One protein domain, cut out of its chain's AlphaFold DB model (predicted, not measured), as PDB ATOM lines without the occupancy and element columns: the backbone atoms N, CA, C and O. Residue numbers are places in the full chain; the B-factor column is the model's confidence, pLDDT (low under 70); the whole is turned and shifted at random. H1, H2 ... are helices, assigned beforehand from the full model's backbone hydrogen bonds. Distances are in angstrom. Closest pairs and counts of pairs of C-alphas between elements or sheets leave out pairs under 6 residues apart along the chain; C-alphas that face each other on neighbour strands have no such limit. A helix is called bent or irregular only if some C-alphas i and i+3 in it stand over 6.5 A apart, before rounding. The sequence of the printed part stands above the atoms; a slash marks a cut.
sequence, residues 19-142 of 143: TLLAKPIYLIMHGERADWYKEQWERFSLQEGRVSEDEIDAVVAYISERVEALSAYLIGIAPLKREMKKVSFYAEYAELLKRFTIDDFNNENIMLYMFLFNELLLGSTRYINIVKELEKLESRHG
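This is residues 19 to 142 of the 143 residues of an uncharacterized protein of Paenibacillus endophyticus (UniProt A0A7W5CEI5). Four helices make an up-and-down bundle that opens out: H3 and H5 start close together and spread like a V, while H1 and H4 run lengthwise the opposite way, each touching both H3 and H5. The long H5 runs past the rest, and residues 132 to 142 stick out as an arm, while the short H2 sits slantwise near the beginnings of H3 and H5. The printed part has 124 residues with five named helices, H1 to H5, and no named strand; its class is all helix. It is only just compact, close to loose, with a radius of gyration of the C-alphas of 16.3 A and spans of 54 by 30 by 19 A.

H5, residues 110 to 141, touches H1, residues 19 to 29, at a steep tilt of 39 degrees, opposite ways; their closest C-alphas, of Tyr 26 and Ser 124, are 4.9 A apart. H4, residues 84 to 104, forms a helical hairpin with H5 at a shallow tilt of 23 degrees, closest at the C-alphas of Leu 97 and Leu 116, 7.3 A. H3, residues 53 to 76, forms another with H4, at 32 degrees, only just short of steep, closest at the C-alphas of Val 67 and Ala 94, 5.7 A. H2, residues 34 to 46, is apart from H4 and only just touches H5, with 3 pairs of C-alphas within 8 A, the closest those of Trp 41 and Met 114, 7.2 A. Every O i to N i+4 pair is within hydrogen-bond range in H2 and H3, against 5 of 7 in H1, 15 of 17 in H4 and 26 of 28 in H5.

H5 spans 46.6 A, from C-alpha 110 at (-24.184, -20.773, -12.714) to C-alpha 141 at (-15.719, -53.705, 19.219). H3 spans 34.3 A and H4 28.6 A. H1 begins at C-alpha 19, (-9.928, -43.290, 4.197), and is only just irregular: C-alphas 21 and 24 are 6.7 A apart.

The C-alphas farthest apart, of Glu 53 and Gly 142, are 54.4 A apart. The printed part has no cut and no long link. Mean pLDDT of the printed part is 85.0; residues 137 to 142 are among those under 70.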
ATOM      1  N   THR A  19      -9.888 -44.550   3.447       66.75
ATOM      2  CA  THR A  19      -9.928 -43.290   4.197       66.75
ATOM      3  C   THR A  19      -8.674 -42.427   4.088       66.75
ATOM      4  O   THR A  19      -8.783 -41.212   3.907       66.75
ATOM      5  N   LEU A  20      -7.476 -43.004   4.062       73.50
ATOM      6  CA  LEU A  20      -6.250 -42.209   3.901       73.50
ATOM      7  C   LEU A  20      -6.239 -41.367   2.614       73.50
ATOM      8  O   LEU A  20      -5.811 -40.217   2.642       73.50
ATOM      9  N   LEU A  21      -6.778 -41.898   1.512       75.25
ATOM     10  CA  LEU A  21      -6.860 -41.170   0.242       75.25
ATOM     11  C   LEU A  21      -7.911 -40.050   0.250       75.25
ATOM     12  O   LEU A  21      -7.719 -39.020  -0.392       75.25
ATOM     13  N   ALA A  22      -9.044 -40.261   0.918       75.75
ATOM     14  CA  ALA A  22     -10.212 -39.397   0.767       75.75
ATOM     15  C   ALA A  22     -10.376 -38.344   1.868       75.75
ATOM     16  O   ALA A  22     -11.090 -37.367   1.655       75.75
ATOM     17  N   LYS A  23      -9.678 -38.476   3.004       82.75
ATOM     18  CA  LYS A  23      -9.636 -37.419   4.027       82.75
ATOM     19  C   LYS A  23      -9.080 -36.096   3.476       82.75
ATOM     20  O   LYS A  23      -9.736 -35.082   3.697       82.75
ATOM     21  N   PRO A  24      -7.960 -36.068   2.734       87.69
ATOM     22  CA  PRO A  24      -7.467 -34.819   2.157       87.69
ATOM     23  C   PRO A  24      -8.436 -34.226   1.130       87.69
ATOM     24  O   PRO A  24      -8.666 -33.025   1.152       87.69
ATOM     25  N   ILE A  25      -9.079 -35.066   0.308       88.75
ATOM     26  CA  ILE A  25     -10.112 -34.630  -0.648       88.75
ATOM     27  C   ILE A  25     -11.252 -33.921   0.091       88.75
ATOM     28  O   ILE A  25     -11.626 -32.817  -0.281       88.75
ATOM     29  N   TYR A  26     -11.770 -34.512   1.171       89.50
ATOM     30  CA  TYR A  26     -12.810 -33.882   1.988       89.50
ATOM     31  C   TYR A  26     -12.375 -32.521   2.544       89.50
ATOM     32  O   TYR A  26     -13.116 -31.554   2.420       89.50
ATOM     33  N   LEU A  27     -11.171 -32.434   3.117       89.94
ATOM     34  CA  LEU A  27     -10.666 -31.183   3.693       89.94
ATOM     35  C   LEU A  27     -10.485 -30.083   2.643       89.94
ATOM     36  O   LEU A  27     -10.790 -28.929   2.922       89.94
ATOM     37  N   ILE A  28     -10.025 -30.440   1.442       91.94
ATOM     38  CA  ILE A  28      -9.913 -29.505   0.320       91.94
ATOM     39  C   ILE A  28     -11.301 -28.987  -0.058       91.94
ATOM     40  O   ILE A  28     -11.521 -27.780  -0.101       91.94
ATOM     41  N   MET A  29     -12.250 -29.896  -0.285       91.25
ATOM     42  CA  MET A  29     -13.590 -29.544  -0.755       91.25
ATOM     43  C   MET A  29     -14.386 -28.733   0.280       91.25
ATOM     44  O   MET A  29     -15.117 -27.819  -0.089       91.25
ATOM     45  N   HIS A  30     -14.206 -29.019   1.571       90.19
ATOM     46  CA  HIS A  30     -14.889 -28.364   2.692       90.19
ATOM     47  C   HIS A  30     -13.999 -27.353   3.434       90.19
ATOM     48  O   HIS A  30     -14.044 -27.280   4.660       90.19
ATOM     49  N   GLY A  31     -13.161 -26.600   2.715       85.94
ATOM     50  CA  GLY A  31     -12.274 -25.608   3.333       85.94
ATOM     51  C   GLY A  31     -13.006 -24.462   4.056       85.94
ATOM     52  O   GLY A  31     -14.220 -24.472   4.230       85.94
ATOM     53  N   GLU A  32     -12.266 -23.427   4.454       85.12
ATOM     54  CA  GLU A  32     -12.712 -22.405   5.426       85.12
ATOM     55  C   GLU A  32     -14.043 -21.695   5.117       85.12
ATOM     56  O   GLU A  32     -14.728 -21.266   6.041       85.12
ATOM     57  N   ARG A  33     -14.441 -21.589   3.842       90.50
ATOM     58  CA  ARG A  33     -15.684 -20.916   3.410       90.50
ATOM     59  C   ARG A  33     -16.808 -21.884   3.007       90.50
ATOM     60  O   ARG A  33     -17.723 -21.491   2.288       90.50
ATOM     61  N   ALA A  34     -16.761 -23.141   3.456       88.94
ATOM     62  CA  ALA A  34     -17.763 -24.150   3.102       88.94
ATOM     63  C   ALA A  34     -19.191 -23.771   3.537       88.94
ATOM     64  O   ALA A  34     -20.131 -23.981   2.771       88.94
ATOM     65  N   ASP A  35     -19.349 -23.185   4.728       92.12
ATOM     66  CA  ASP A  35     -20.659 -22.751   5.232       92.12
ATOM     67  C   ASP A  35     -21.215 -21.582   4.412       92.12
ATOM     68  O   ASP A  35     -22.367 -21.624   3.987       92.12
ATOM     69  N   TRP A  36     -20.369 -20.603   4.074       94.81
ATOM     70  CA  TRP A  36     -20.744 -19.513   3.169       94.81
ATOM     71  C   TRP A  36     -21.204 -20.047   1.807       94.81
ATOM     72  O   TRP A  36     -22.254 -19.648   1.315       94.81
ATOM     73  N   TYR A  37     -20.467 -20.985   1.202       94.94
ATOM     74  CA  TYR A  37     -20.865 -21.567  -0.084       94.94
ATOM     75  C   TYR A  37     -22.213 -22.297   0.011       94.94
ATOM     76  O   TYR A  37     -23.041 -22.201  -0.894       94.94
ATOM     77  N   LYS A  38     -22.466 -22.999   1.122       92.25
ATOM     78  CA  LYS A  38     -23.755 -23.652   1.367       92.25
ATOM     79  C   LYS A  38     -24.902 -22.635   1.410       92.25
ATOM     80  O   LYS A  38     -25.934 -22.874   0.788       92.25
ATOM     81  N   GLU A  39     -24.709 -21.498   2.077       92.81
ATOM     82  CA  GLU A  39     -25.682 -20.396   2.078       92.81
ATOM     83  C   GLU A  39     -25.911 -19.843   0.663       92.81
ATOM     84  O   GLU A  39     -27.052 -19.575   0.287       92.81
ATOM     85  N   GLN A  40     -24.853 -19.721  -0.151       92.62
ATOM     86  CA  GLN A  40     -24.978 -19.299  -1.552       92.62
ATOM     87  C   GLN A  40     -25.808 -20.279  -2.376       92.62
ATOM     88  O   GLN A  40     -26.700 -19.858  -3.107       92.62
ATOM     89  N   TRP A  41     -25.555 -21.580  -2.229       92.62
ATOM     90  CA  TRP A  41     -26.330 -22.619  -2.900       92.62
ATOM     91  C   TRP A  41     -27.816 -22.553  -2.537       92.62
ATOM     92  O   TRP A  41     -28.667 -22.518  -3.426       92.62
ATOM     93  N   GLU A  42     -28.131 -22.489  -1.241       91.12
ATOM     94  CA  GLU A  42     -29.512 -22.376  -0.766       91.12
ATOM     95  C   GLU A  42     -30.174 -21.113  -1.327       91.12
ATOM     96  O   GLU A  42     -31.263 -21.179  -1.896       91.12
ATOM     97  N   ARG A  43     -29.485 -19.972  -1.267       89.81
ATOM     98  CA  ARG A  43     -29.997 -18.700  -1.775       89.81
ATOM     99  C   ARG A  43     -30.250 -18.718  -3.281       89.81
ATOM    100  O   ARG A  43     -31.341 -18.340  -3.702       89.81
ATOM    101  N   PHE A  44     -29.287 -19.168  -4.084       88.81
ATOM    102  CA  PHE A  44     -29.419 -19.179  -5.542       88.81
ATOM    103  C   PHE A  44     -30.520 -20.150  -5.981       88.81
ATOM    104  O   PHE A  44     -31.305 -19.822  -6.867       88.81
ATOM    105  N   SER A  45     -30.650 -21.297  -5.300       84.94
ATOM    106  CA  SER A  45     -31.724 -22.264  -5.566       84.94
ATOM    107  C   SER A  45     -33.131 -21.716  -5.289       84.94
ATOM    108  O   SER A  45     -34.095 -22.154  -5.908       84.94
ATOM    109  N   LEU A  46     -33.258 -20.740  -4.385       84.81
ATOM    110  CA  LEU A  46     -34.527 -20.087  -4.050       84.81
ATOM    111  C   LEU A  46     -34.827 -18.856  -4.921       84.81
ATOM    112  O   LEU A  46     -35.964 -18.386  -4.940       84.81
ATOM    113  N   GLN A  47     -33.820 -18.307  -5.600       75.12
ATOM    114  CA  GLN A  47     -33.892 -17.032  -6.320       75.12
ATOM    115  C   GLN A  47     -33.701 -17.172  -7.835       75.12
ATOM    116  O   GLN A  47     -33.305 -16.186  -8.448       75.12
ATOM    117  N   GLU A  48     -33.967 -18.346  -8.430       64.19
ATOM    118  CA  GLU A  48     -33.744 -18.664  -9.858       64.19
ATOM    119  C   GLU A  48     -33.708 -17.419 -10.778       64.19
ATOM    120  O   GLU A  48     -34.725 -16.765 -11.024       64.19
ATOM    121  N   GLY A  49     -32.504 -17.056 -11.244       59.88
ATOM    122  CA  GLY A  49     -32.277 -15.959 -12.195       59.88
ATOM    123  C   GLY A  49     -32.199 -14.531 -11.626       59.88
ATOM    124  O   GLY A  49     -32.032 -13.594 -12.401       59.88
ATOM    125  N   ARG A  50     -32.298 -14.321 -10.306       72.62
ATOM    126  CA  ARG A  50     -32.172 -13.003  -9.639       72.62
ATOM    127  C   ARG A  50     -30.918 -12.903  -8.771       72.62
ATOM    128  O   ARG A  50     -30.990 -12.494  -7.616       72.62
ATOM    129  N   VAL A  51     -29.786 -13.298  -9.331       81.81
ATOM    130  CA  VAL A  51     -28.477 -13.231  -8.675       81.81
ATOM    131  C   VAL A  51     -27.655 -12.146  -9.360       81.81
ATOM    132  O   VAL A  51     -27.685 -12.044 -10.587       81.81
ATOM    133  N   SER A  52     -26.960 -11.311  -8.589       87.62
ATOM    134  CA  SER A  52     -26.089 -10.279  -9.162       87.62
ATOM    135  C   SER A  52     -24.784 -10.866  -9.712       87.62
ATOM    136  O   SER A  52     -24.324 -11.914  -9.259       87.62
ATOM    137  N   GLU A  53     -24.167 -10.176 -10.674       88.38
ATOM    138  CA  GLU A  53     -22.898 -10.611 -11.279       88.38
ATOM    139  C   GLU A  53     -21.781 -10.734 -10.231       88.38
ATOM    140  O   GLU A  53     -21.095 -11.750 -10.195       88.38
ATOM    141  N   ASP A  54     -21.691  -9.787  -9.290       90.75
ATOM    142  CA  ASP A  54     -20.714  -9.825  -8.190       90.75
ATOM    143  C   ASP A  54     -20.835 -11.100  -7.331       90.75
ATOM    144  O   ASP A  54     -19.846 -11.657  -6.846       90.75
ATOM    145  N   GLU A  55     -22.063 -11.581  -7.120       90.62
ATOM    146  CA  GLU A  55     -22.320 -12.797  -6.347       90.62
ATOM    147  C   GLU A  55     -21.941 -14.053  -7.131       90.62
ATOM    148  O   GLU A  55     -21.409 -15.002  -6.548       90.62
ATOM    149  N   ILE A  56     -22.187 -14.051  -8.443       90.94
ATOM    150  CA  ILE A  56     -21.763 -15.120  -9.348       90.94
ATOM    151  C   ILE A  56     -20.235 -15.204  -9.351       90.94
ATOM    152  O   ILE A  56     -19.694 -16.282  -9.095       90.94
ATOM    153  N   ASP A  57     -19.543 -14.081  -9.533       92.31
ATOM    154  CA  ASP A  57     -18.080 -14.012  -9.556       92.31
ATOM    155  C   ASP A  57     -17.459 -14.537  -8.256       92.31
ATOM    156  O   ASP A  57     -16.496 -15.312  -8.277       92.31
ATOM    157  N   ALA A  58     -18.042 -14.187  -7.106       93.62
ATOM    158  CA  ALA A  58     -17.586 -14.684  -5.812       93.62
ATOM    159  C   ALA A  58     -17.719 -16.213  -5.690       93.62
ATOM    160  O   ALA A  58     -16.804 -16.880  -5.189       93.62
ATOM    161  N   VAL A  59     -18.847 -16.781  -6.137       93.56
ATOM    162  CA  VAL A  59     -19.082 -18.235  -6.124       93.56
ATOM    163  C   VAL A  59     -18.144 -18.946  -7.093       93.56
ATOM    164  O   VAL A  59     -17.533 -19.946  -6.710       93.56
ATOM    165  N   VAL A  60     -17.987 -18.429  -8.313       93.62
ATOM    166  CA  VAL A  60     -17.084 -18.997  -9.322       93.62
ATOM    167  C   VAL A  60     -15.659 -19.032  -8.787       93.62
ATOM    168  O   VAL A  60     -15.046 -20.097  -8.780       93.62
ATOM    169  N   ALA A  61     -15.166 -17.919  -8.238       93.69
ATOM    170  CA  ALA A  61     -13.826 -17.850  -7.666       93.69
ATOM    171  C   ALA A  61     -13.614 -18.890  -6.553       93.69
ATOM    172  O   ALA A  61     -12.576 -19.553  -6.513       93.69
ATOM    173  N   TYR A  62     -14.605 -19.076  -5.673       95.38
ATOM    174  CA  TYR A  62     -14.542 -20.107  -4.638       95.38
ATOM    175  C   TYR A  62     -14.486 -21.522  -5.227       95.38
ATOM    176  O   TYR A  62     -13.625 -22.312  -4.836       95.38
ATOM    177  N   ILE A  63     -15.372 -21.853  -6.173       94.81
ATOM    178  CA  ILE A  63     -15.393 -23.179  -6.804       94.81
ATOM    179  C   ILE A  63     -14.059 -23.443  -7.513       94.81
ATOM    180  O   ILE A  63     -13.441 -24.484  -7.275       94.81
ATOM    181  N   SER A  64     -13.574 -22.498  -8.324       93.81
ATOM    182  CA  SER A  64     -12.305 -22.625  -9.049       93.81
ATOM    183  C   SER A  64     -11.122 -22.835  -8.103       93.81
ATOM    184  O   SER A  64     -10.312 -23.731  -8.332       93.81
ATOM    185  N   GLU A  65     -11.051 -22.088  -6.999       95.19
ATOM    186  CA  GLU A  65     -10.012 -22.248  -5.975       95.19
ATOM    187  C   GLU A  65      -9.997 -23.675  -5.398       95.19
ATOM    188  O   GLU A  65      -8.937 -24.287  -5.229       95.19
ATOM    189  N   ARG A  66     -11.174 -24.235  -5.093       95.06
ATOM    190  CA  ARG A  66     -11.304 -25.598  -4.551       95.06
ATOM    191  C   ARG A  66     -10.956 -26.669  -5.577       95.06
ATOM    192  O   ARG A  66     -10.260 -27.628  -5.241       95.06
ATOM    193  N   VAL A  67     -11.416 -26.506  -6.814       95.12
ATOM    194  CA  VAL A  67     -11.123 -27.433  -7.913       95.12
ATOM    195  C   VAL A  67      -9.627 -27.435  -8.235       95.12
ATOM    196  O   VAL A  67      -9.052 -28.506  -8.428       95.12
ATOM    197  N   GLU A  68      -8.965 -26.277  -8.209       94.94
ATOM    198  CA  GLU A  68      -7.520 -26.187  -8.427       94.94
ATOM    199  C   GLU A  68      -6.731 -26.879  -7.311       94.94
ATOM    200  O   GLU A  68      -5.853 -27.699  -7.583       94.94
ATOM    201  N   ALA A  69      -7.099 -26.631  -6.051       94.88
ATOM    202  CA  ALA A  69      -6.498 -27.314  -4.908       94.88
ATOM    203  C   ALA A  69      -6.684 -28.842  -4.987       94.88
ATOM    204  O   ALA A  69      -5.758 -29.602  -4.686       94.88
ATOM    205  N   LEU A  70      -7.859 -29.302  -5.432       94.69
ATOM    206  CA  LEU A  70      -8.129 -30.722  -5.639       94.69
ATOM    207  C   LEU A  70      -7.242 -31.295  -6.750       94.69
ATOM    208  O   LEU A  70      -6.594 -32.319  -6.531       94.69
ATOM    209  N   SER A  71      -7.168 -30.645  -7.914       94.50
ATOM    210  CA  SER A  71      -6.291 -31.074  -9.010       94.50
ATOM    211  C   SER A  71      -4.827 -31.149  -8.576       94.50
ATOM    212  O   SER A  71      -4.175 -32.162  -8.828       94.50
ATOM    213  N   ALA A  72      -4.322 -30.124  -7.887       94.31
ATOM    214  CA  ALA A  72      -2.946 -30.089  -7.401       94.31
ATOM    215  C   ALA A  72      -2.648 -31.256  -6.445       94.31
ATOM    216  O   ALA A  72      -1.629 -31.935  -6.586       94.31
ATOM    217  N   TYR A  73      -3.564 -31.547  -5.514       93.69
ATOM    218  CA  TYR A  73      -3.444 -32.705  -4.630       93.69
ATOM    219  C   TYR A  73      -3.428 -34.026  -5.410       93.69
ATOM    220  O   TYR A  73      -2.569 -34.870  -5.163       93.69
ATOM    221  N   LEU A  74      -4.344 -34.212  -6.366       91.81
ATOM    222  CA  LEU A  74      -4.455 -35.455  -7.140       91.81
ATOM    223  C   LEU A  74      -3.228 -35.716  -8.027       91.81
ATOM    224  O   LEU A  74      -2.850 -36.873  -8.198       91.81
ATOM    225  N   ILE A  75      -2.593 -34.667  -8.556       90.25
ATOM    226  CA  ILE A  75      -1.330 -34.762  -9.308       90.25
ATOM    227  C   ILE A  75      -0.159 -35.098  -8.375       90.25
ATOM    228  O   ILE A  75       0.752 -35.830  -8.758       90.25
ATOM    229  N   GLY A  76      -0.173 -34.570  -7.149       88.31
ATOM    230  CA  GLY A  76       0.908 -34.742  -6.176       88.31
ATOM    231  C   GLY A  76       0.947 -36.104  -5.479       88.31
ATOM    232  O   GLY A  76       1.945 -36.427  -4.834       88.31
ATOM    233  N   ILE A  77      -0.112 -36.912  -5.577       89.31
ATOM    234  CA  ILE A  77      -0.160 -38.237  -4.947       89.31
ATOM    235  C   ILE A  77       0.338 -39.346  -5.883       89.31
ATOM    236  O   ILE A  77       0.127 -39.320  -7.089       89.31
ATOM    237  N   ALA A  78       0.940 -40.386  -5.297       85.69
ATOM    238  CA  ALA A  78       1.281 -41.636  -5.979       85.69
ATOM    239  C   ALA A  78       0.293 -42.746  -5.560       85.69
ATOM    240  O   ALA A  78       0.580 -43.504  -4.626       85.69
ATOM    241  N   PRO A  79      -0.904 -42.828  -6.176       83.75
ATOM    242  CA  PRO A  79      -1.941 -43.756  -5.741       83.75
ATOM    243  C   PRO A  79      -1.580 -45.213  -6.024       83.75
ATOM    244  O   PRO A  79      -0.973 -45.557  -7.039       83.75
ATOM    245  N   LEU A  80      -2.032 -46.115  -5.154       86.25
ATOM    246  CA  LEU A  80      -1.914 -47.548  -5.405       86.25
ATOM    247  C   LEU A  80      -2.866 -47.977  -6.534       86.25
ATOM    248  O   LEU A  80      -3.922 -47.382  -6.739       86.25
ATOM    249  N   LYS A  81      -2.580 -49.096  -7.217       84.00
ATOM    250  CA  LYS A  81      -3.414 -49.615  -8.329       84.00
ATOM    251  C   LYS A  81      -4.915 -49.702  -8.001       84.00
ATOM    252  O   LYS A  81      -5.761 -49.455  -8.850       84.00
ATOM    253  N   ARG A  82      -5.250 -50.053  -6.760       78.38
ATOM    254  CA  ARG A  82      -6.635 -50.152  -6.259       78.38
ATOM    255  C   ARG A  82      -7.320 -48.796  -6.035       78.38
ATOM    256  O   ARG A  82      -8.541 -48.732  -5.998       78.38
ATOM    257  N   GLU A  83      -6.535 -47.744  -5.838       82.62
ATOM    258  CA  GLU A  83      -6.971 -46.369  -5.591       82.62
ATOM    259  C   GLU A  83      -7.123 -45.587  -6.902       82.62
ATOM    260  O   GLU A  83      -7.921 -44.653  -6.953       82.62
ATOM    261  N   MET A  84      -6.448 -46.029  -7.972       84.31
ATOM    262  CA  MET A  84      -6.484 -45.421  -9.307       84.31
ATOM    263  C   MET A  84      -7.895 -45.090  -9.778       84.31
ATOM    264  O   MET A  84      -8.137 -43.963 -10.168       84.31
ATOM    265  N   LYS A  85      -8.858 -46.018  -9.672       84.50
ATOM    266  CA  LYS A  85     -10.237 -45.757 -10.129       84.50
ATOM    267  C   LYS A  85     -10.866 -44.543  -9.431       84.50
ATOM    268  O   LYS A  85     -11.584 -43.776 -10.059       84.50
ATOM    269  N   LYS A  86     -10.609 -44.381  -8.130       82.44
ATOM    270  CA  LYS A  86     -11.136 -43.262  -7.340       82.44
ATOM    271  C   LYS A  86     -10.406 -41.968  -7.687       82.44
ATOM    272  O   LYS A  86     -11.059 -40.951  -7.869       82.44
ATOM    273  N   VAL A  87      -9.080 -42.017  -7.802       87.75
ATOM    274  CA  VAL A  87      -8.269 -40.857  -8.201       87.75
ATOM    275  C   VAL A  87      -8.645 -40.378  -9.600       87.75
ATOM    276  O   VAL A  87      -8.907 -39.194  -9.759       87.75
ATOM    277  N   SER A  88      -8.762 -41.286 -10.572       88.44
ATOM    278  CA  SER A  88      -9.203 -40.979 -11.935       88.44
ATOM    279  C   SER A  88     -10.581 -40.334 -11.945       88.44
ATOM    280  O   SER A  88     -10.730 -39.292 -12.563       88.44
ATOM    281  N   PHE A  89     -11.549 -40.864 -11.185       87.88
ATOM    282  CA  PHE A  89     -12.869 -40.239 -11.069       87.88
ATOM    283  C   PHE A  89     -12.776 -38.774 -10.614       87.88
ATOM    284  O   PHE A  89     -13.320 -37.899 -11.274       87.88
ATOM    285  N   TYR A  90     -12.068 -38.490  -9.515       89.06
ATOM    286  CA  TYR A  90     -11.942 -37.114  -9.025       89.06
ATOM    287  C   TYR A  90     -11.141 -36.217  -9.978       89.06
ATOM    288  O   TYR A  90     -11.471 -35.044 -10.112       89.06
ATOM    289  N   ALA A  91     -10.116 -36.755 -10.641       91.00
ATOM    290  CA  ALA A  91      -9.293 -36.005 -11.586       91.00
ATOM    291  C   ALA A  91     -10.082 -35.630 -12.847       91.00
ATOM    292  O   ALA A  91     -10.070 -34.472 -13.249       91.00
ATOM    293  N   GLU A  92     -10.812 -36.585 -13.426       91.06
ATOM    294  CA  GLU A  92     -11.689 -36.367 -14.582       91.06
ATOM    295  C   GLU A  92     -12.787 -35.349 -14.259       91.06
ATOM    296  O   GLU A  92     -13.058 -34.452 -15.054       91.06
ATOM    297  N   TYR A  93     -13.388 -35.443 -13.071       90.25
ATOM    298  CA  TYR A  93     -14.454 -34.532 -12.657       90.25
ATOM    299  C   TYR A  93     -13.936 -33.111 -12.373       90.25
ATOM    300  O   TYR A  93     -14.586 -32.131 -12.736       90.25
ATOM    301  N   ALA A  94     -12.756 -32.981 -11.754       92.06
ATOM    302  CA  ALA A  94     -12.100 -31.690 -11.554       92.06
ATOM    303  C   ALA A  94     -11.745 -31.028 -12.896       92.06
ATOM    304  O   ALA A  94     -12.001 -29.843 -13.083       92.06
ATOM    305  N   GLU A  95     -11.216 -31.800 -13.847       92.12
ATOM    306  CA  GLU A  95     -10.927 -31.325 -15.203       92.12
ATOM    307  C   GLU A  95     -12.199 -30.869 -15.933       92.12
ATOM    308  O   GLU A  95     -12.201 -29.814 -16.566       92.12
ATOM    309  N   LEU A  96     -13.302 -31.613 -15.803       91.12
ATOM    310  CA  LEU A  96     -14.592 -31.231 -16.382       91.12
ATOM    311  C   LEU A  96     -15.076 -29.879 -15.844       91.12
ATOM    312  O   LEU A  96     -15.476 -29.022 -16.627       91.12
ATOM    313  N   LEU A  97     -14.990 -29.653 -14.530       91.81
ATOM    314  CA  LEU A  97     -15.360 -28.370 -13.920       91.81
ATOM    315  C   LEU A  97     -14.459 -27.214 -14.370       91.81
ATOM    316  O   LEU A  97     -14.954 -26.106 -14.559       91.81
ATOM    317  N   LYS A  98     -13.155 -27.453 -14.559       91.88
ATOM    318  CA  LYS A  98     -12.231 -26.437 -15.091       91.88
ATOM    319  C   LYS A  98     -12.588 -26.032 -16.518       91.88
ATOM    320  O   LYS A  98     -12.559 -24.850 -16.849       91.88
ATOM    321  N   ARG A  99     -12.946 -27.001 -17.362       90.38
ATOM    322  CA  ARG A  99     -13.370 -26.727 -18.744       90.38
ATOM    323  C   ARG A  99     -14.717 -26.033 -18.808       90.38
ATOM    324  O   ARG A  99     -14.869 -25.116 -19.604       90.38
ATOM    325  N   PHE A 100     -15.643 -26.389 -17.917       87.88
ATOM    326  CA  PHE A 100     -16.957 -25.752 -17.843       87.88
ATOM    327  C   PHE A 100     -16.845 -24.223 -17.752       87.88
ATOM    328  O   PHE A 100     -17.528 -23.516 -18.482       87.88
ATOM    329  N   THR A 101     -15.929 -23.710 -16.919       82.50
ATOM    330  CA  THR A 101     -15.683 -22.261 -16.781       82.50
ATOM    331  C   THR A 101     -15.064 -21.589 -18.002       82.50
ATOM    332  O   THR A 101     -15.166 -20.375 -18.126       82.50
ATOM    333  N   ILE A 102     -14.397 -22.345 -18.875       82.31
ATOM    334  CA  ILE A 102     -13.692 -21.808 -20.046       82.31
ATOM    335  C   ILE A 102     -14.604 -21.815 -21.271       82.31
ATOM    336  O   ILE A 102     -14.667 -20.823 -21.993       82.31
ATOM    337  N   ASP A 103     -15.281 -22.938 -21.502       79.56
ATOM    338  CA  ASP A 103     -15.943 -23.213 -22.776       79.56
ATOM    339  C   ASP A 103     -17.435 -22.853 -22.749       79.56
ATOM    340  O   ASP A 103     -17.961 -22.331 -23.730       79.56
ATOM    341  N   ASP A 104     -18.108 -23.104 -21.622       78.94
ATOM    342  CA  ASP A 104     -19.573 -23.112 -21.561       78.94
ATOM    343  C   ASP A 104     -20.160 -22.088 -20.583       78.94
ATOM    344  O   ASP A 104     -21.357 -21.813 -20.643       78.94
ATOM    345  N   PHE A 105     -19.374 -21.525 -19.663       83.75
ATOM    346  CA  PHE A 105     -19.909 -20.743 -18.548       83.75
ATOM    347  C   PHE A 105     -20.495 -19.384 -18.951       83.75
ATOM    348  O   PHE A 105     -19.871 -18.584 -19.647       83.75
ATOM    349  N   ASN A 106     -21.690 -19.099 -18.430       82.06
ATOM    350  CA  ASN A 106     -22.318 -17.783 -18.434       82.06
ATOM    351  C   ASN A 106     -23.228 -17.625 -17.202       82.06
ATOM    352  O   ASN A 106     -23.551 -18.590 -16.510       82.06
ATOM    353  N   ASN A 107     -23.685 -16.400 -16.933       80.44
ATOM    354  CA  ASN A 107     -24.507 -16.114 -15.750       80.44
ATOM    355  C   ASN A 107     -25.816 -16.927 -15.704       80.44
ATOM    356  O   ASN A 107     -26.341 -17.184 -14.622       80.44
ATOM    357  N   GLU A 108     -26.327 -17.383 -16.849       81.62
ATOM    358  CA  GLU A 108     -27.550 -18.188 -16.929       81.62
ATOM    359  C   GLU A 108     -27.329 -19.642 -16.478       81.62
ATOM    360  O   GLU A 108     -28.283 -20.315 -16.084       81.62
ATOM    361  N   ASN A 109     -26.086 -20.139 -16.484       87.88
ATOM    362  CA  ASN A 109     -25.765 -21.530 -16.156       87.88
ATOM    363  C   ASN A 109     -24.958 -21.729 -14.865       87.88
ATOM    364  O   ASN A 109     -24.561 -22.859 -14.560       87.88
ATOM    365  N   ILE A 110     -24.815 -20.685 -14.041       89.56
ATOM    366  CA  ILE A 110     -24.184 -20.773 -12.714       89.56
ATOM    367  C   ILE A 110     -24.774 -21.894 -11.849       89.56
ATOM    368  O   ILE A 110     -24.038 -22.612 -11.174       89.56
ATOM    369  N   MET A 111     -26.087 -22.129 -11.925       90.81
ATOM    370  CA  MET A 111     -26.736 -23.205 -11.172       90.81
ATOM    371  C   MET A 111     -26.261 -24.596 -11.592       90.81
ATOM    372  O   MET A 111     -26.096 -25.466 -10.738       90.81
ATOM    373  N   LEU A 112     -25.992 -24.807 -12.885       90.62
ATOM    374  CA  LEU A 112     -25.422 -26.060 -13.372       90.62
ATOM    375  C   LEU A 112     -23.978 -26.222 -12.885       90.62
ATOM    376  O   LEU A 112     -23.604 -27.303 -12.433       90.62
ATOM    377  N   TYR A 113     -23.191 -25.146 -12.901       91.25
ATOM    378  CA  TYR A 113     -21.821 -25.170 -12.389       91.25
ATOM    379  C   TYR A 113     -21.766 -25.525 -10.893       91.25
ATOM    380  O   TYR A 113     -21.044 -26.439 -10.486       91.25
ATOM    381  N   MET A 114     -22.598 -24.866 -10.080       92.81
ATOM    382  CA  MET A 114     -22.735 -25.155  -8.649       92.81
ATOM    383  C   MET A 114     -23.246 -26.574  -8.395       92.81
ATOM    384  O   MET A 114     -22.767 -27.246  -7.484       92.81
ATOM    385  N   PHE A 115     -24.189 -27.061  -9.206       91.94
ATOM    386  CA  PHE A 115     -24.678 -28.435  -9.118       91.94
ATOM    387  C   PHE A 115     -23.550 -29.454  -9.336       91.94
ATOM    388  O   PHE A 115     -23.370 -30.358  -8.519       91.94
ATOM    389  N   LEU A 116     -22.745 -29.284 -10.386       91.44
ATOM    390  CA  LEU A 116     -21.606 -30.165 -10.660       91.44
ATOM    391  C   LEU A 116     -20.575 -30.120  -9.520       91.44
ATOM    392  O   LEU A 116     -20.062 -31.156  -9.094       91.44
ATOM    393  N   PHE A 117     -20.304 -28.941  -8.958       93.06
ATOM    394  CA  PHE A 117     -19.437 -28.831  -7.785       93.06
ATOM    395  C   PHE A 117     -20.041 -29.501  -6.535       93.06
ATOM    396  O   PHE A 117     -19.326 -30.152  -5.765       93.06
ATOM    397  N   ASN A 118     -21.360 -29.422  -6.349       91.81
ATOM    398  CA  ASN A 118     -22.058 -30.101  -5.258       91.81
ATOM    399  C   ASN A 118     -21.945 -31.624  -5.344       91.81
ATOM    400  O   ASN A 118     -21.831 -32.275  -4.306       91.81
ATOM    401  N   GLU A 119     -21.901 -32.211  -6.540       89.25
ATOM    402  CA  GLU A 119     -21.658 -33.651  -6.692       89.25
ATOM    403  C   GLU A 119     -20.274 -34.062  -6.157       89.25
ATOM    404  O   GLU A 119     -20.148 -35.085  -5.471       89.25
ATOM    405  N   LEU A 120     -19.242 -33.233  -6.358       88.19
ATOM    406  CA  LEU A 120     -17.930 -33.441  -5.732       88.19
ATOM    407  C   LEU A 120     -17.990 -33.315  -4.204       88.19
ATOM    408  O   LEU A 120     -17.446 -34.170  -3.490       88.19
ATOM    409  N   LEU A 121     -18.673 -32.285  -3.689       90.00
ATOM    410  CA  LEU A 121     -18.873 -32.094  -2.247       90.00
ATOM    411  C   LEU A 121     -19.584 -33.298  -1.620       90.00
ATOM    412  O   LEU A 121     -19.106 -33.847  -0.625       90.00
ATOM    413  N   LEU A 122     -20.679 -33.761  -2.224       85.88
ATOM    414  CA  LEU A 122     -21.446 -34.923  -1.779       85.88
ATOM    415  C   LEU A 122     -20.605 -36.199  -1.815       85.88
ATOM    416  O   LEU A 122     -20.639 -36.980  -0.858       85.88
ATOM    417  N   GLY A 123     -19.820 -36.402  -2.875       82.12
ATOM    418  CA  GLY A 123     -18.865 -37.506  -2.973       82.12
ATOM    419  C   GLY A 123     -17.885 -37.527  -1.796       82.12
ATOM    420  O   GLY A 123     -17.663 -38.578  -1.183       82.12
ATOM    421  N   SER A 124     -17.369 -36.356  -1.416       81.88
ATOM    422  CA  SER A 124     -16.461 -36.205  -0.275       81.88
ATOM    423  C   SER A 124     -17.169 -36.287   1.096       81.88
ATOM    424  O   SER A 124     -16.609 -36.815   2.059       81.88
ATOM    425  N   THR A 125     -18.436 -35.871   1.195       81.12
ATOM    426  CA  THR A 125     -19.243 -35.941   2.429       81.12
ATOM    427  C   THR A 125     -19.703 -37.364   2.740       81.12
ATOM    428  O   THR A 125     -19.603 -37.826   3.879       81.12
ATOM    429  N   ARG A 126     -20.168 -38.119   1.734       77.31
ATOM    430  CA  ARG A 126     -20.474 -39.555   1.895       77.31
ATOM    431  C   ARG A 126     -19.284 -40.292   2.505       77.31
ATOM    432  O   ARG A 126     -19.450 -41.186   3.330       77.31
ATOM    433  N   TYR A 127     -18.086 -39.856   2.142       71.31
ATOM    434  CA  TYR A 127     -16.851 -40.380   2.668       71.31
ATOM    435  C   TYR A 127     -16.620 -40.069   4.169       71.31
ATOM    436  O   TYR A 127     -16.349 -41.010   4.917       71.31
ATOM    437  N   ILE A 128     -16.784 -38.825   4.654       69.25
ATOM    438  CA  ILE A 128     -16.595 -38.531   6.095       69.25
ATOM    439  C   ILE A 128     -17.614 -39.270   6.974       69.25
ATOM    440  O   ILE A 128     -17.297 -39.690   8.085       69.25
ATOM    441  N   ASN A 129     -18.824 -39.495   6.460       75.12
ATOM    442  CA  ASN A 129     -19.844 -40.262   7.170       75.12
ATOM    443  C   ASN A 129     -19.442 -41.734   7.318       75.12
ATOM    444  O   ASN A 129     -19.591 -42.294   8.400       75.12
ATOM    445  N   ILE A 130     -18.854 -42.339   6.280       69.06
ATOM    446  CA  ILE A 130     -18.296 -43.695   6.374       69.06
ATOM    447  C   ILE A 130     -17.177 -43.742   7.424       69.06
ATOM    448  O   ILE A 130     -17.168 -44.657   8.239       69.06
ATOM    449  N   VAL A 131     -16.275 -42.750   7.460       66.31
ATOM    450  CA  VAL A 131     -15.198 -42.672   8.473       66.31
ATOM    451  C   VAL A 131     -15.774 -42.658   9.889       66.31
ATOM    452  O   VAL A 131     -15.403 -43.494  10.707       66.31
ATOM    453  N   LYS A 132     -16.726 -41.756  10.163       73.69
ATOM    454  CA  LYS A 132     -17.360 -41.625  11.485       73.69
ATOM    455  C   LYS A 132     -18.066 -42.910  11.915       73.69
ATOM    456  O   LYS A 132     -18.008 -43.290  13.081       73.69
ATOM    457  N   GLU A 133     -18.743 -43.591  10.992       71.25
ATOM    458  CA  GLU A 133     -19.386 -44.872  11.295       71.25
ATOM    459  C   GLU A 133     -18.363 -45.984  11.566       71.25
ATOM    460  O   GLU A 133     -18.588 -46.820  12.440       71.25
ATOM    461  N   LEU A 134     -17.210 -45.978  10.895       64.44
ATOM    462  CA  LEU A 134     -16.132 -46.929  11.175       64.44
ATOM    463  C   LEU A 134     -15.498 -46.706  12.546       64.44
ATOM    464  O   LEU A 134     -15.336 -47.672  13.285       64.44
ATOM    465  N   GLU A 135     -15.223 -45.459  12.927       67.88
ATOM    466  CA  GLU A 135     -14.710 -45.112  14.262       67.88
ATOM    467  C   GLU A 135     -15.673 -45.580  15.370       67.88
ATOM    468  O   GLU A 135     -15.264 -46.144  16.393       67.88
ATOM    469  N   LYS A 136     -16.987 -45.430  15.152       74.50
ATOM    470  CA  LYS A 136     -18.019 -45.970  16.054       74.50
ATOM    471  C   LYS A 136     -17.987 -47.498  16.125       74.50
ATOM    472  O   LYS A 136     -18.229 -48.069  17.185       74.50
ATOM    473  N   LEU A 137     -17.730 -48.180  15.012       66.25
ATOM    474  CA  LEU A 137     -17.636 -49.640  14.984       66.25
ATOM    475  C   LEU A 137     -16.365 -50.152  15.676       66.25
ATOM    476  O   LEU A 137     -16.446 -51.154  16.384       66.25
ATOM    477  N   GLU A 138     -15.226 -49.480  15.513       63.25
ATOM    478  CA  GLU A 138     -13.964 -49.824  16.187       63.25
ATOM    479  C   GLU A 138     -14.075 -49.634  17.705       63.25
ATOM    480  O   GLU A 138     -13.834 -50.574  18.465       63.25
ATOM    481  N   SER A 139     -14.575 -48.476  18.149       67.31
ATOM    482  CA  SER A 139     -14.804 -48.178  19.572       67.31
ATOM    483  C   SER A 139     -15.794 -49.136  20.249       67.31
ATOM    484  O   SER A 139     -15.596 -49.515  21.402       67.31
ATOM    485  N   ARG A 140     -16.835 -49.593  19.539       63.47
ATOM    486  CA  ARG A 140     -17.801 -50.588  20.049       63.47
ATOM    487  C   ARG A 140     -17.253 -52.010  20.122       63.47
ATOM    488  O   ARG A 140     -17.810 -52.829  20.852       63.47
ATOM    489  N   HIS A 141     -16.229 -52.338  19.338       59.56
ATOM    490  CA  HIS A 141     -15.719 -53.705  19.219       59.56
ATOM    491  C   HIS A 141     -14.321 -53.910  19.808       59.56
ATOM    492  O   HIS A 141     -13.830 -55.037  19.740       59.56
ATOM    493  N   GLY A 142     -13.718 -52.881  20.418       51.03
ATOM    494  CA  GLY A 142     -12.427 -52.989  21.106       51.03
ATOM    495  C   GLY A 142     -11.335 -53.559  20.200       51.03
ATOM    496  O   GLY A 142     -10.630 -54.490  20.595       51.03
TER     497      GLY A 142